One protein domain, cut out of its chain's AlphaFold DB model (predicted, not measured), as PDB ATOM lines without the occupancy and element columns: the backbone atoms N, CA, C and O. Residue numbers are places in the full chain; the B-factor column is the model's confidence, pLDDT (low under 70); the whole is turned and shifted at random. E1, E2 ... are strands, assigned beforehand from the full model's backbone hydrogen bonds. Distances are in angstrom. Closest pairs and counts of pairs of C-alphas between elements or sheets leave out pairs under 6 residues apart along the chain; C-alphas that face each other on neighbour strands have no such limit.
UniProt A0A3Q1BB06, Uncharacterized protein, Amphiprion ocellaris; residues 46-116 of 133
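This is residues 46 to 116 of the 133 residues of an uncharacterized protein of Amphiprion ocellaris (UniProt A0A3Q1BB06). With little regular structure, the printed part is a rod of small hairpins and loops: E1 and E2 at one end, then E3 and E4 with E5 and E6 partly alongside, and the loops of residues 88 to 116 toward the other end. It has 71 residues, no named helix and six strands, E1 to E6, in three antiparallel two-stranded sheets; the class is all strand, with 22 residues in strands. It is only just compact, close to loose, with a radius of gyration of the C-alphas of 13.3 A and spans of 43 by 20 by 18 A.

E1, residues 46 to 48, and E2, 53 to 56, form a hairpin; N 46 and O 55 are within hydrogen-bond range at 2.9 A. In the hairpin of E3, 61 to 63, and E4, 67 to 69, N 62 and O 68 are 2.8 A apart. In that of E5, 73 to 77, and E6, 84 to 87, N 74 and O 86 are 2.8 A apart. The closest C-alphas of E4 and E6, Cys 69 and Cys 85, are 5.7 A apart. E2 and E5 are apart.

E1 begins at C-alpha 46 (-23.488, -13.885, 22.956). E5 measures 12.3 A and E6 10.2 A, ending at C-alpha 87 (-39.268, -0.196, 15.357).

The C-alphas farthest apart, Leu 52 and Pro 106, are 43.0 A apart. The printed part has no cut and no long link between named strands. Residues 78 to 82 are under pLDDT 70.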
ATOM      1  N   PHE A  46     -24.316 -14.409  21.874       86.62
ATOM      2  CA  PHE A  46     -23.488 -13.885  22.956       86.62
ATOM      3  C   PHE A  46     -23.284 -14.955  24.027       86.62
ATOM      4  O   PHE A  46     -24.064 -15.901  24.134       86.62
ATOM      5  N   PHE A  47     -22.214 -14.820  24.801       87.19
ATOM      6  CA  PHE A  47     -21.957 -15.699  25.932       87.19
ATOM      7  C   PHE A  47     -22.651 -15.131  27.169       87.19
ATOM      8  O   PHE A  47     -22.277 -14.058  27.645       87.19
ATOM      9  N   ASP A  48     -23.665 -15.830  27.669       85.25
ATOM     10  CA  ASP A  48     -24.329 -15.471  28.915       85.25
ATOM     11  C   ASP A  48     -23.575 -16.097  30.089       85.25
ATOM     12  O   ASP A  48     -23.559 -17.312  30.283       85.25
ATOM     13  N   ILE A  49     -22.950 -15.235  30.888       83.31
ATOM     14  CA  ILE A  49     -22.155 -15.622  32.057       83.31
ATOM     15  C   ILE A  49     -23.045 -16.249  33.141       83.31
ATOM     16  O   ILE A  49     -22.580 -17.100  33.894       83.31
ATOM     17  N   SER A  50     -24.326 -15.878  33.199       82.62
ATOM     18  CA  SER A  50     -25.270 -16.385  34.202       82.62
ATOM     19  C   SER A  50     -25.610 -17.856  33.964       82.62
ATOM     20  O   SER A  50     -25.769 -18.617  34.915       82.62
ATOM     21  N   SER A  51     -25.709 -18.256  32.692       83.88
ATOM     22  CA  SER A  51     -25.996 -19.632  32.266       83.88
ATOM     23  C   SER A  51     -24.761 -20.408  31.797       83.88
ATOM     24  O   SER A  51     -24.873 -21.595  31.497       83.88
ATOM     25  N   LEU A  52     -23.589 -19.759  31.735       83.75
ATOM     26  CA  LEU A  52     -22.331 -20.311  31.217       83.75
ATOM     27  C   LEU A  52     -22.481 -20.907  29.803       83.75
ATOM     28  O   LEU A  52     -21.886 -21.936  29.479       83.75
ATOM     29  N   SER A  53     -23.302 -20.280  28.955       86.12
ATOM     30  CA  SER A  53     -23.684 -20.831  27.650       86.12
ATOM     31  C   SER A  53     -23.806 -19.764  26.555       86.12
ATOM     32  O   SER A  53     -23.933 -18.571  26.830       86.12
ATOM     33  N   CYS A  54     -23.744 -20.185  25.286       87.31
ATOM     34  CA  CYS A  54     -23.992 -19.292  24.152       87.31
ATOM     35  C   CYS A  54     -25.498 -19.177  23.903       87.31
ATOM     36  O   CYS A  54     -26.150 -20.176  23.591       87.31
ATOM     37  N   VAL A  55     -26.024 -17.960  23.966       85.94
ATOM     38  CA  VAL A  55     -27.441 -17.659  23.756       85.94
ATOM     39  C   VAL A  55     -27.594 -16.842  22.474       85.94
ATOM     40  O   VAL A  55     -26.825 -15.917  22.208       85.94
ATOM     41  N   SER A  56     -28.575 -17.206  21.650       88.12
ATOM     42  CA  SER A  56     -28.912 -16.465  20.430       88.12
ATOM     43  C   SER A  56     -29.748 -15.233  20.765       88.12
ATOM     44  O   SER A  56     -30.670 -15.312  21.577       88.12
ATOM     45  N   CYS A  57     -29.462 -14.107  20.110       86.81
ATOM     46  CA  CYS A  57     -30.315 -12.929  20.224       86.81
ATOM     47  C   CYS A  57     -31.659 -13.127  19.508       86.81
ATOM     48  O   CYS A  57     -31.763 -13.875  18.535       86.81
ATOM     49  N   GLY A  58     -32.692 -12.449  20.006       85.88
ATOM     50  CA  GLY A  58     -34.037 -12.462  19.438       85.88
ATOM     51  C   GLY A  58     -34.172 -11.648  18.140       85.88
ATOM     52  O   GLY A  58     -33.204 -11.058  17.651       85.88
ATOM     53  N   PRO A  59     -35.384 -11.580  17.567       86.69
ATOM     54  CA  PRO A  59     -35.641 -10.790  16.367       86.69
ATOM     55  C   PRO A  59     -35.365  -9.299  16.610       86.69
ATOM     56  O   PRO A  59     -35.661  -8.764  17.677       86.69
ATOM     57  N   ASN A  60     -34.810  -8.620  15.600       88.19
ATOM     58  CA  ASN A  60     -34.430  -7.198  15.646       88.19
ATOM     59  C   ASN A  60     -33.406  -6.839  16.740       88.19
ATOM     60  O   ASN A  60     -33.275  -5.677  17.130       88.19
ATOM     61  N   GLN A  61     -32.650  -7.829  17.216       88.00
ATOM     62  CA  GLN A  61     -31.524  -7.641  18.123       88.00
ATOM     63  C   GLN A  61     -30.199  -7.858  17.387       88.00
ATOM     64  O   GLN A  61     -30.151  -8.435  16.299       88.00
ATOM     65  N   ARG A  62     -29.113  -7.360  17.972       86.25
ATOM     66  CA  ARG A  62     -27.738  -7.547  17.509       86.25
ATOM     67  C   ARG A  62     -26.824  -7.892  18.678       86.25
ATOM     68  O   ARG A  62     -27.024  -7.416  19.797       86.25
ATOM     69  N   ARG A  63     -25.783  -8.674  18.392       84.69
ATOM     70  CA  ARG A  63     -24.726  -9.019  19.346       84.69
ATOM     71  C   ARG A  63     -23.792  -7.825  19.559       84.69
ATOM     72  O   ARG A  63     -23.219  -7.309  18.600       84.69
ATOM     73  N   ARG A  64     -23.586  -7.430  20.818       81.06
ATOM     74  CA  ARG A  64     -22.407  -6.663  21.259       81.06
ATOM     75  C   ARG A  64     -21.763  -7.339  22.471       81.06
ATOM     76  O   ARG A  64     -21.227  -8.432  22.322       81.06
ATOM     77  N   LEU A  65     -21.834  -6.719  23.649       77.38
ATOM     78  CA  LEU A  65     -21.497  -7.352  24.934       77.38
ATOM     79  C   LEU A  65     -22.687  -8.155  25.491       77.38
ATOM     80  O   LEU A  65     -22.511  -9.074  26.279       77.38
ATOM     81  N   SER A  66     -23.888  -7.816  25.031       80.94
ATOM     82  CA  SER A  66     -25.167  -8.472  25.288       80.94
ATOM     83  C   SER A  66     -26.043  -8.349  24.035       80.94
ATOM     84  O   SER A  66     -25.640  -7.711  23.049       80.94
ATOM     85  N   CYS A  67     -27.230  -8.956  24.047       84.88
ATOM     86  CA  CYS A  67     -28.237  -8.683  23.027       84.88
ATOM     87  C   CYS A  67     -28.830  -7.292  23.233       84.88
ATOM     88  O   CYS A  67     -29.421  -7.003  24.271       84.88
ATOM     89  N   VAL A  68     -28.673  -6.441  22.225       85.75
ATOM     90  CA  VAL A  68     -29.230  -5.085  22.202       85.75
ATOM     91  C   VAL A  68     -30.089  -4.910  20.961       85.75
ATOM     92  O   VAL A  68     -29.832  -5.555  19.943       85.75
ATOM     93  N   CYS A  69     -31.089  -4.033  21.009       88.62
ATOM     94  CA  CYS A  69     -31.892  -3.732  19.829       88.62
ATOM     95  C   CYS A  69     -31.033  -3.149  18.692       88.62
ATOM     96  O   CYS A  69     -30.004  -2.492  18.906       88.62
ATOM     97  N   GLN A  70     -31.431  -3.452  17.458       88.56
ATOM     98  CA  GLN A  70     -30.823  -2.879  16.263       88.56
ATOM     99  C   GLN A  70     -31.064  -1.364  16.198       88.56
ATOM    100  O   GLN A  70     -31.900  -0.801  16.902       88.56
ATOM    101  N   THR A  71     -30.293  -0.681  15.357       85.62
ATOM    102  CA  THR A  71     -30.444   0.760  15.131       85.62
ATOM    103  C   THR A  71     -31.851   1.072  14.624       85.62
ATOM    104  O   THR A  71     -32.326   0.418  13.700       85.62
ATOM    105  N   GLY A  72     -32.518   2.055  15.234       85.75
ATOM    106  CA  GLY A  72     -33.909   2.393  14.915       85.75
ATOM    107  C   GLY A  72     -34.957   1.517  15.612       85.75
ATOM    108  O   GLY A  72     -36.130   1.613  15.264       85.75
ATOM    109  N   TYR A  73     -34.567   0.682  16.582       89.62
ATOM    110  CA  TYR A  73     -35.490  -0.072  17.431       89.62
ATOM    111  C   TYR A  73     -35.327   0.317  18.907       89.62
ATOM    112  O   TYR A  73     -34.216   0.293  19.434       89.62
ATOM    113  N   GLN A  74     -36.438   0.626  19.579       88.81
ATOM    114  CA  GLN A  74     -36.487   0.875  21.020       88.81
ATOM    115  C   GLN A  74     -36.771  -0.410  21.805       88.81
ATOM    116  O   GLN A  74     -37.452  -1.319  21.318       88.81
ATOM    117  N   THR A  75     -36.287  -0.458  23.042       89.31
ATOM    118  CA  THR A  75     -36.554  -1.538  23.997       89.31
ATOM    119  C   THR A  75     -37.866  -1.263  24.728       89.31
ATOM    120  O   THR A  75     -37.983  -0.249  25.406       89.31
ATOM    121  N   LEU A  76     -38.850  -2.157  24.608       82.12
ATOM    122  CA  LEU A  76     -40.158  -2.008  25.268       82.12
ATOM    123  C   LEU A  76     -40.233  -2.658  26.648       82.12
ATOM    124  O   LEU A  76     -40.926  -2.170  27.536       82.12
ATOM    125  N   THR A  77     -39.582  -3.804  26.807       73.75
ATOM    126  CA  THR A  77     -39.734  -4.638  27.996       73.75
ATOM    127  C   THR A  77     -38.377  -5.203  28.365       73.75
ATOM    128  O   THR A  77     -37.682  -5.770  27.522       73.75
ATOM    129  N   THR A  78     -38.024  -5.026  29.632       65.06
ATOM    130  CA  THR A  78     -36.807  -5.547  30.268       65.06
ATOM    131  C   THR A  78     -37.174  -6.480  31.413       65.06
ATOM    132  O   THR A  78     -36.431  -6.608  32.387       65.06
ATOM    133  N   ASP A  79     -38.337  -7.131  31.330       57.81
ATOM    134  CA  ASP A  79     -38.603  -8.257  32.212       57.81
ATOM    135  C   ASP A  79     -37.456  -9.245  32.016       57.81
ATOM    136  O   ASP A  79     -37.073  -9.530  30.879       57.81
ATOM    137  N   LYS A  80     -36.874  -9.713  33.129       58.34
ATOM    138  CA  LYS A  80     -35.622 -10.497  33.214       58.34
ATOM    139  C   LYS A  80     -35.494 -11.668  32.224       58.34
ATOM    140  O   LYS A  80     -34.416 -12.241  32.125       58.34
ATOM    141  N   MET A  81     -36.570 -12.039  31.534       57.97
ATOM    142  CA  MET A  81     -36.662 -13.175  30.632       57.97
ATOM    143  C   MET A  81     -36.658 -12.812  29.135       57.97
ATOM    144  O   MET A  81     -36.337 -13.675  28.323       57.97
ATOM    145  N   SER A  82     -37.001 -11.581  28.726       66.12
ATOM    146  CA  SER A  82     -37.123 -11.262  27.293       66.12
ATOM    147  C   SER A  82     -37.034  -9.771  26.976       66.12
ATOM    148  O   SER A  82     -37.872  -8.981  27.401       66.12
ATOM    149  N   ILE A  83     -36.054  -9.416  26.142       80.25
ATOM    150  CA  ILE A  83     -35.933  -8.093  25.521       80.25
ATOM    151  C   ILE A  83     -36.831  -8.056  24.278       80.25
ATOM    152  O   ILE A  83     -36.637  -8.848  23.354       80.25
ATOM    153  N   THR A  84     -37.774  -7.115  24.217       86.69
ATOM    154  CA  THR A  84     -38.622  -6.895  23.029       86.69
ATOM    155  C   THR A  84     -38.231  -5.595  22.334       86.69
ATOM    156  O   THR A  84     -38.253  -4.532  22.954       86.69
ATOM    157  N   CYS A  85     -37.899  -5.679  21.043       89.50
ATOM    158  CA  CYS A  85     -37.491  -4.539  20.222       89.50
ATOM    159  C   CYS A  85     -38.628  -4.089  19.298       89.50
ATOM    160  O   CYS A  85     -39.113  -4.878  18.485       89.50
ATOM    161  N   GLN A  86     -39.014  -2.816  19.380       90.75
ATOM    162  CA  GLN A  86     -40.025  -2.201  18.517       90.75
ATOM    163  C   GLN A  86     -39.386  -1.165  17.599       90.75
ATOM    164  O   GLN A  86     -38.597  -0.342  18.052       90.75
ATOM    165  N   GLN A  87     -39.754  -1.179  16.319       90.62
ATOM    166  CA  GLN A  87     -39.268  -0.196  15.357       90.62
ATOM    167  C   GLN A  87     -39.757   1.213  15.717       90.62
ATOM    168  O   GLN A  87     -40.935   1.418  16.016       90.62
ATOM    169  N   CYS A  88     -38.847   2.180  15.661       87.81
ATOM    170  CA  CYS A  88     -39.169   3.581  15.841       87.81
ATOM    171  C   CYS A  88     -40.002   4.124  14.669       87.81
ATOM    172  O   CYS A  88     -39.769   3.748  13.517       87.81
ATOM    173  N   PRO A  89     -40.961   5.029  14.934       89.50
ATOM    174  CA  PRO A  89     -41.733   5.670  13.879       89.50
ATOM    175  C   PRO A  89     -40.840   6.581  13.028       89.50
ATOM    176  O   PRO A  89     -39.852   7.135  13.511       89.50
ATOM    177  N   ILE A  90     -41.236   6.791  11.770       84.62
ATOM    178  CA  ILE A  90     -40.493   7.601  10.788       84.62
ATOM    179  C   ILE A  90     -40.260   9.037  11.295       84.62
ATOM    180  O   ILE A  90     -39.222   9.633  11.019       84.62
ATOM    181  N   ASP A  91     -41.181   9.575  12.098       83.62
ATOM    182  CA  ASP A  91     -41.086  10.926  12.668       83.62
ATOM    183  C   ASP A  91     -40.011  11.065  13.760       83.62
ATOM    184  O   ASP A  91     -39.561  12.175  14.065       83.62
ATOM    185  N   LYS A  92     -39.620   9.946  14.381       83.81
ATOM    186  CA  LYS A  92     -38.639   9.866  15.473       83.81
ATOM    187  C   LYS A  92     -37.658   8.719  15.199       83.81
ATOM    188  O   LYS A  92     -37.681   7.719  15.910       83.81
ATOM    189  N   PRO A  93     -36.815   8.842  14.163       82.00
ATOM    190  CA  PRO A  93     -36.024   7.722  13.655       82.00
ATOM    191  C   PRO A  93     -34.845   7.325  14.557       82.00
ATOM    192  O   PRO A  93     -34.272   6.253  14.369       82.00
ATOM    193  N   ALA A  94     -34.454   8.172  15.513       85.00
ATOM    194  CA  ALA A  94     -33.320   7.911  16.392       85.00
ATOM    195  C   ALA A  94     -33.767   7.315  17.727       85.00
ATOM    196  O   ALA A  94     -34.832   7.647  18.243       85.00
ATOM    197  N   VAL A  95     -32.921   6.468  18.307       88.00
ATOM    198  CA  VAL A  95     -33.138   5.875  19.632       88.00
ATOM    199  C   VAL A  95     -32.361   6.688  20.668       88.00
ATOM    200  O   VAL A  95     -31.275   7.195  20.384       88.00
ATOM    201  N   THR A  96     -32.913   6.842  21.868       83.81
ATOM    202  CA  THR A  96     -32.228   7.492  22.986       83.81
ATOM    203  C   THR A  96     -30.994   6.702  23.432       83.81
ATOM    204  O   THR A  96     -30.866   5.505  23.168       83.81
ATOM    205  N   LYS A  97     -30.061   7.362  24.129       81.81
ATOM    206  CA  LYS A  97     -28.807   6.736  24.592       81.81
ATOM    207  C   LYS A  97     -29.038   5.539  25.521       81.81
ATOM    208  O   LYS A  97     -28.250   4.600  25.518       81.81
ATOM    209  N   ASP A  98     -30.100   5.600  26.314       80.50
ATOM    210  CA  ASP A  98     -30.570   4.554  27.219       80.50
ATOM    211  C   ASP A  98     -31.273   3.398  26.487       80.50
ATOM    212  O   ASP A  98     -31.380   2.311  27.042       80.50
ATOM    213  N   GLY A  99     -31.686   3.579  25.227       83.81
ATOM    214  CA  GLY A  99     -32.224   2.500  24.392       83.81
ATOM    215  C   GLY A  99     -33.717   2.214  24.567       83.81
ATOM    216  O   GLY A  99     -34.216   1.266  23.955       83.81
ATOM    217  N   PHE A 100     -34.432   3.003  25.377       84.56
ATOM    218  CA  PHE A 100     -35.846   2.778  25.710       84.56
ATOM    219  C   PHE A 100     -36.825   3.664  24.935       84.56
ATOM    220  O   PHE A 100     -38.010   3.345  24.881       84.56
ATOM    221  N   GLY A 101     -36.365   4.759  24.324       85.94
ATOM    222  CA  GLY A 101     -37.243   5.708  23.641       85.94
ATOM    223  C   GLY A 101     -36.805   6.049  22.223       85.94
ATOM    224  O   GLY A 101     -35.621   6.032  21.894       85.94
ATOM    225  N   CYS A 102     -37.774   6.429  21.393       89.12
ATOM    226  CA  CYS A 102     -37.537   7.038  20.087       89.12
ATOM    227  C   CYS A 102     -37.624   8.569  20.174       89.12
ATOM    228  O   CYS A 102     -38.585   9.124  20.715       89.12
ATOM    229  N   ILE A 103     -36.651   9.264  19.588       86.38
ATOM    230  CA  ILE A 103     -36.555  10.726  19.554       86.38
ATOM    231  C   ILE A 103     -36.351  11.252  18.136       86.38
ATOM    232  O   ILE A 103     -35.876  10.566  17.229       86.38
ATOM    233  N   ARG A 104     -36.710  12.522  17.954       85.31
ATOM    234  CA  ARG A 104     -36.402  13.276  16.741       85.31
ATOM    235  C   ARG A 104     -35.122  14.069  16.968       85.31
ATOM    236  O   ARG A 104     -35.036  14.835  17.925       85.31
ATOM    237  N   CYS A 105     -34.143  13.891  16.090       80.94
ATOM    238  CA  CYS A 105     -32.910  14.665  16.142       80.94
ATOM    239  C   CYS A 105     -33.139  16.090  15.603       80.94
ATOM    240  O   CYS A 105     -33.903  16.262  14.650       80.94
ATOM    241  N   PRO A 106     -32.464  17.110  16.166       77.94
ATOM    242  CA  PRO A 106     -32.461  18.464  15.607       77.94
ATOM    243  C   PRO A 106     -31.680  18.553  14.284       77.94
ATOM    244  O   PRO A 106     -31.920  19.458  13.492       77.94
ATOM    245  N   GLY A 107     -30.757  17.617  14.046       76.75
ATOM    246  CA  GLY A 107     -30.030  17.451  12.788       76.75
ATOM    247  C   GLY A 107     -30.290  16.092  12.132       76.75
ATOM    248  O   GLY A 107     -31.284  15.424  12.417       76.75
ATOM    249  N   ALA A 108     -29.379  15.673  11.252       79.50
ATOM    250  CA  ALA A 108     -29.457  14.375  10.587       79.50
ATOM    251  C   ALA A 108     -29.180  13.212  11.558       79.50
ATOM    252  O   ALA A 108     -28.492  13.378  12.566       79.50
ATOM    253  N   VAL A 109     -29.676  12.020  11.235       80.62
ATOM    254  CA  VAL A 109     -29.295  10.776  11.922       80.62
ATOM    255  C   VAL A 109     -28.096  10.171  11.195       80.62
ATOM    256  O   VAL A 109     -28.041  10.190   9.969       80.62
ATOM    257  N   SER A 110     -27.108   9.695  11.946       80.19
ATOM    258  CA  SER A 110     -25.961   8.955  11.416       80.19
ATOM    259  C   SER A 110     -26.344   7.517  11.072       80.19
ATOM    260  O   SER A 110     -27.303   6.987  11.631       80.19
ATOM    261  N   ASP A 111     -25.549   6.853  10.236       77.44
ATOM    262  CA  ASP A 111     -25.775   5.454   9.841       77.44
ATOM    263  C   ASP A 111     -25.740   4.496  11.048       77.44
ATOM    264  O   ASP A 111     -26.346   3.427  11.043       77.44
ATOM    265  N   GLU A 112     -25.094   4.905  12.145       72.00
ATOM    266  CA  GLU A 112     -25.067   4.175  13.413       72.00
ATOM    267  C   GLU A 112     -26.308   4.409  14.297       72.00
ATOM    268  O   GLU A 112     -26.375   3.864  15.402       72.00
ATOM    269  N   GLY A 113     -27.279   5.212  13.849       73.56
ATOM    270  CA  GLY A 113     -28.508   5.539  14.581       73.56
ATOM    271  C   GLY A 113     -28.375   6.671  15.608       73.56
ATOM    272  O   GLY A 113     -29.283   6.869  16.411       73.56
ATOM    273  N   ASN A 114     -27.261   7.413  15.593       78.62
ATOM    274  CA  ASN A 114     -26.999   8.533  16.507       78.62
ATOM    275  C   ASN A 114     -27.411   9.880  15.895       78.62
ATOM    276  O   ASN A 114     -27.262  10.085  14.692       78.62
ATOM    277  N   CYS A 115     -27.850  10.839  16.712       81.12
ATOM    278  CA  CYS A 115     -28.094  12.206  16.244       81.12
ATOM    279  C   CYS A 115     -26.782  12.925  15.893       81.12
ATOM    280  O   CYS A 115     -25.866  12.979  16.714       81.12
ATOM    281  N   LYS A 116     -26.715  13.546  14.710       79.69
ATOM    282  CA  LYS A 116     -25.671  14.515  14.357       79.69
ATOM    283  C   LYS A 116     -26.108  15.910  14.789       79.69
ATOM    284  O   LYS A 116     -27.174  16.391  14.405       79.69
TER     285      LYS A 116